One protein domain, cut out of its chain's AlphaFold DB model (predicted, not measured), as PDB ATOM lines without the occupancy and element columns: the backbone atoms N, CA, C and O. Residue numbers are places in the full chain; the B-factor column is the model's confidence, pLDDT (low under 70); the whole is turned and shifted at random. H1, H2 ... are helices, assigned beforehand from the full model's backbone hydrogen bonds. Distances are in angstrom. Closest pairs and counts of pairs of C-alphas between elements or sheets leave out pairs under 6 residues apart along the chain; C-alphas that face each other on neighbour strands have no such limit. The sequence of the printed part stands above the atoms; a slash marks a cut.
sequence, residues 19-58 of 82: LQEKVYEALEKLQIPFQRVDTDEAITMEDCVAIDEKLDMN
ATOM      1  N   LEU A  19      17.396 -11.528  29.604       96.31
ATOM      2  CA  LEU A  19      17.160 -12.399  28.457       96.31
ATOM      3  C   LEU A  19      18.436 -13.159  28.088       96.31
ATOM      4  O   LEU A  19      18.372 -14.360  27.859       96.31
ATOM      5  N   GLN A  20      19.580 -12.473  28.063       96.06
ATOM      6  CA  GLN A  20      20.868 -13.096  27.765       96.06
ATOM      7  C   GLN A  20      21.201 -14.203  28.773       96.06
ATOM      8  O   GLN A  20      21.580 -15.293  28.357       96.06
ATOM      9  N   GLU A  21      21.012 -13.949  30.070       97.44
ATOM     10  CA  GLU A  21      21.190 -14.954  31.129       97.44
ATOM     11  C   GLU A  21      20.335 -16.203  30.863       97.44
ATOM     12  O   GLU A  21      20.869 -17.303  30.728       97.44
ATOM     13  N   LYS A  22      19.028 -16.020  30.630       97.88
ATOM     14  CA  LYS A  22      18.103 -17.121  30.315       97.88
ATOM     15  C   LYS A  22      18.472 -17.897  29.051       97.88
ATOM     16  O   LYS A  22      18.197 -19.092  28.972       97.88
ATOM     17  N   VAL A  23      19.051 -17.236  28.045       97.44
ATOM     18  CA  VAL A  23      19.529 -17.912  26.828       97.44
ATOM     19  C   VAL A  23      20.667 -18.871  27.173       97.44
ATOM     20  O   VAL A  23      20.598 -20.035  26.783       97.44
ATOM     21  N   TYR A  24      21.672 -18.432  27.937       97.81
ATOM     22  CA  TYR A  24      22.784 -19.305  28.326       97.81
ATOM     23  C   TYR A  24      22.344 -20.438  29.259       97.81
ATOM     24  O   TYR A  24      22.748 -21.578  29.037       97.81
ATOM     25  N   GLU A  25      21.451 -20.171  30.217       97.56
ATOM     26  CA  GLU A  25      20.846 -21.215  31.059       97.56
ATOM     27  C   GLU A  25      20.130 -22.285  30.216       97.56
ATOM     28  O   GLU A  25      20.230 -23.484  30.487       97.56
ATOM     29  N   ALA A  26      19.398 -21.869  29.175       98.19
ATOM     30  CA  ALA A  26      18.710 -22.791  28.280       98.19
ATOM     31  C   ALA A  26      19.693 -23.627  27.446       98.19
ATOM     32  O   ALA A  26      19.485 -24.834  27.311       98.19
ATOM     33  N   LEU A  27      20.758 -23.014  26.917       98.19
ATOM     34  CA  LEU A  27      21.803 -23.716  26.165       98.19
ATOM     35  C   LEU A  27      22.508 -24.762  27.036       98.19
ATOM     36  O   LEU A  27      22.654 -25.905  26.606       98.19
ATOM     37  N   GLU A  28      22.865 -24.407  28.272       97.06
ATOM     38  CA  GLU A  28      23.476 -25.330  29.232       97.06
ATOM     39  C   GLU A  28      22.522 -26.478  29.579       97.06
ATOM     40  O   GLU A  28      22.877 -27.651  29.451       97.06
ATOM     41  N   LYS A  29      21.271 -26.173  29.942       98.06
ATOM     42  CA  LYS A  29      20.272 -27.194  30.294       98.06
ATOM     43  C   LYS A  29      19.997 -28.173  29.149       98.06
ATOM     44  O   LYS A  29      19.757 -29.352  29.402       98.06
ATOM     45  N   LEU A  30      19.999 -27.689  27.908       98.19
ATOM     46  CA  LEU A  30      19.777 -28.499  26.709       98.19
ATOM     47  C   LEU A  30      21.066 -29.121  26.153       98.19
ATOM     48  O   LEU A  30      20.984 -29.878  25.187       98.19
ATOM     49  N   GLN A  31      22.226 -28.835  26.755       97.38
ATOM     50  CA  GLN A  31      23.543 -29.300  26.307       97.38
ATOM     51  C   GLN A  31      23.829 -28.923  24.842       97.38
ATOM     52  O   GLN A  31      24.380 -29.713  24.075       97.38
ATOM     53  N   ILE A  32      23.424 -27.714  24.439       97.94
ATOM     54  CA  ILE A  32      23.651 -27.195  23.089       97.94
ATOM     55  C   ILE A  32      25.010 -26.481  23.075       97.94
ATOM     56  O   ILE A  32      25.147 -25.443  23.728       97.94
ATOM     57  N   PRO A  33      26.016 -26.999  22.346       96.69
ATOM     58  CA  PRO A  33      27.307 -26.337  22.237       96.69
ATOM     59  C   PRO A  33      27.176 -25.041  21.432       96.69
ATOM     60  O   PRO A  33      26.407 -24.964  20.472       96.69
ATOM     61  N   PHE A  34      27.959 -24.032  21.802       95.56
ATOM     62  CA  PHE A  34      28.022 -22.761  21.091       95.56
ATOM     63  C   PHE A  34      29.449 -22.213  21.076       95.56
ATOM     64  O   PHE A  34      30.298 -22.591  21.884       95.56
ATOM     65  N   GLN A  35      29.684 -21.286  20.155       95.25
ATOM     66  CA  GLN A  35      30.856 -20.422  20.116       95.25
ATOM     67  C   GLN A  35      30.381 -18.974  20.169       95.25
ATOM     68  O   GLN A  35      29.327 -18.639  19.626       95.25
ATOM     69  N   ARG A  36      31.140 -18.116  20.847       94.50
ATOM     70  CA  ARG A  36      30.857 -16.685  20.939       94.50
ATOM     71  C   ARG A  36      32.137 -15.863  20.909       94.50
ATOM     72  O   ARG A  36      33.201 -16.350  21.283       94.50
ATOM     73  N   VAL A  37      31.987 -14.602  20.530       93.50
ATOM     74  CA  VAL A  37      32.993 -13.547  20.676       93.50
ATOM     75  C   VAL A  37      32.338 -12.343  21.349       93.50
ATOM     76  O   VAL A  37      31.135 -12.127  21.197       93.50
ATOM     77  N   ASP A  38      33.113 -11.581  22.110       92.19
ATOM     78  CA  ASP A  38      32.736 -10.250  22.575       92.19
ATOM     79  C   ASP A  38      33.172  -9.226  21.522       92.19
ATOM     80  O   ASP A  38      34.304  -9.290  21.030       92.19
ATOM     81  N   THR A  39      32.290  -8.287  21.179       91.19
ATOM     82  CA  THR A  39      32.559  -7.251  20.175       91.19
ATOM     83  C   THR A  39      32.159  -5.869  20.674       91.19
ATOM     84  O   THR A  39      31.341  -5.745  21.590       91.19
ATOM     85  N   ASP A  40      32.692  -4.827  20.035       89.44
ATOM     86  CA  ASP A  40      32.065  -3.501  20.084       89.44
ATOM     87  C   ASP A  40      30.707  -3.522  19.346       89.44
ATOM     88  O   ASP A  40      30.331  -4.522  18.721       89.44
ATOM     89  N   GLU A  41      29.954  -2.419  19.390       86.19
ATOM     90  CA  GLU A  41      28.767  -2.265  18.539       86.19
ATOM     91  C   GLU A  41      29.174  -2.308  17.057       86.19
ATOM     92  O   GLU A  41      29.853  -1.408  16.563       86.19
ATOM     93  N   ALA A  42      28.763  -3.364  16.348       84.69
ATOM     94  CA  ALA A  42      28.980  -3.508  14.912       84.69
ATOM     95  C   ALA A  42      27.970  -2.637  14.153       84.69
ATOM     96  O   ALA A  42      26.770  -2.925  14.148       84.69
ATOM     97  N   ILE A  43      28.448  -1.556  13.531       83.69
ATOM     98  CA  ILE A  43      27.599  -0.596  12.802       83.69
ATOM     99  C   ILE A  43      27.878  -0.662  11.299       83.69
ATOM    100  O   ILE A  43      26.965  -0.473  10.489       83.69
ATOM    101  N   THR A  44      29.127  -0.914  10.915       87.19
ATOM    102  CA  THR A  44      29.562  -0.945   9.515       87.19
ATOM    103  C   THR A  44      29.561  -2.366   8.952       87.19
ATOM    104  O   THR A  44      29.499  -3.347   9.692       87.19
ATOM    105  N   MET A  45      29.609  -2.494   7.624       82.38
ATOM    106  CA  MET A  45      29.665  -3.814   6.988       82.38
ATOM    107  C   MET A  45      31.019  -4.489   7.237       82.38
ATOM    108  O   MET A  45      31.096  -5.704   7.394       82.38
ATOM    109  N   GLU A  46      32.076  -3.688   7.316       85.88
ATOM    110  CA  GLU A  46      33.433  -4.117   7.630       85.88
ATOM    111  C   GLU A  46      33.518  -4.763   9.023       85.88
ATOM    112  O   GLU A  46      34.200  -5.775   9.185       85.88
ATOM    113  N   ASP A  47      32.775  -4.239  10.003       85.94
ATOM    114  CA  ASP A  47      32.676  -4.834  11.343       85.94
ATOM    115  C   ASP A  47      32.050  -6.239  11.276       85.94
ATOM    116  O   ASP A  47      32.539  -7.177  11.908       85.94
ATOM    117  N   CYS A  48      30.998  -6.413  10.466       84.50
ATOM    118  CA  CYS A  48      30.331  -7.705  10.285       84.50
ATOM    119  C   CYS A  48      31.251  -8.750   9.640       84.50
ATOM    120  O   CYS A  48      31.259  -9.898  10.081       84.50
ATOM    121  N   VAL A  49      32.051  -8.351   8.644       85.56
ATOM    122  CA  VAL A  49      33.029  -9.241   7.993       85.56
ATOM    123  C   VAL A  49      34.040  -9.774   9.010       85.56
ATOM    124  O   VAL A  49      34.310 -10.971   9.027       85.56
ATOM    125  N   ALA A  50      34.544  -8.920   9.907       86.25
ATOM    126  CA  ALA A  50      35.506  -9.335  10.928       86.25
ATOM    127  C   ALA A  50      34.932 -10.378  11.909       86.25
ATOM    128  O   ALA A  50      35.660 -11.252  12.382       86.25
ATOM    129  N   ILE A  51      33.632 -10.306  12.215       87.75
ATOM    130  CA  ILE A  51      32.943 -11.290  13.063       87.75
ATOM    131  C   ILE A  51      32.764 -12.613  12.316       87.75
ATOM    132  O   ILE A  51      33.070 -13.668  12.875       87.75
ATOM    133  N   ASP A  52      32.281 -12.557  11.073       86.12
ATOM    134  CA  ASP A  52      32.010 -13.743  10.254       86.12
ATOM    135  C   ASP A  52      33.292 -14.540   9.991       86.12
ATOM    136  O   ASP A  52      33.302 -15.758  10.168       86.12
ATOM    137  N   GLU A  53      34.402 -13.859   9.681       86.69
ATOM    138  CA  GLU A  53      35.720 -14.489   9.532       86.69
ATOM    139  C   GLU A  53      36.206 -15.138  10.835       86.69
ATOM    140  O   GLU A  53      36.805 -16.214  10.806       86.69
ATOM    141  N   LYS A  54      35.957 -14.507  11.991       90.25
ATOM    142  CA  LYS A  54      36.403 -15.034  13.287       90.25
ATOM    143  C   LYS A  54      35.608 -16.269  13.710       90.25
ATOM    144  O   LYS A  54      36.188 -17.170  14.308       90.25
ATOM    145  N   LEU A  55      34.305 -16.297  13.443       89.44
ATOM    146  CA  LEU A  55      33.409 -17.384  13.844       89.44
ATOM    147  C   LEU A  55      33.202 -18.454  12.760       89.44
ATOM    148  O   LEU A  55      32.511 -19.432  13.036       89.44
ATOM    149  N   ASP A  56      33.782 -18.283  11.566       88.25
ATOM    150  CA  ASP A  56      33.564 -19.142  10.390       88.25
ATOM    151  C   ASP A  56      32.066 -19.420  10.159       88.25
ATOM    152  O   ASP A  56      31.607 -20.555  10.010       88.25
ATOM    153  N   MET A  57      31.264 -18.352  10.218       84.06
ATOM    154  CA  MET A  57      29.807 -18.429  10.138       84.06
ATOM    155  C   MET A  57      29.248 -17.450   9.112       84.06
ATOM    156  O   MET A  57      29.847 -16.425   8.816       84.06
ATOM    157  N   ASN A  58      28.049 -17.751   8.608       82.69
ATOM    158  CA  ASN A  58      27.278 -16.787   7.827       82.69
ATOM    159  C   ASN A  58      26.369 -16.000   8.769       82.69
ATOM    160  O   ASN A  58      25.474 -16.598   9.380       82.69
TER     161      ASN A  58
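Overview. This is residues 19 to 58 of the 82 residues of an uncharacterized protein of Clostridium sp. FS41 (UniProt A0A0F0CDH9). Two helices, H1 and H2, stand apart at the two ends of an elongated shape, and a long link crosses the space between them from the end of H1 to the beginning of H2. Residues 25 to 31, of which 25 to 30 belong to H1, stick out free. The printed part has 40 residues, with H1 then H2 and no named strand, and its class is all helix. It is loose, with a radius of gyration of the C-alphas of 12.7 A and spans of 35 by 20 by 13 A.

Arrangement. H1, residues 19 to 30, and H2, residues 45 to 55, are apart, with no C-alpha of one within 8 A of the other. In both helices every O i to N i+4 pair is within hydrogen-bond range.

Along the chain. H1 begins at C-alpha 19, (17.160, -12.399, 28.457), and is 16.4 A long. H2 is 15.7 A long and ends at C-alpha 55, (33.409, -17.384, 13.844).

Size, cuts and confidence. The C-alphas farthest apart, those of Lys 29 and Glu 46, are 34.9 A apart. The link, residues 31 to 44, is long. The printed part has no cut, and no printed residue is under 70 in pLDDT.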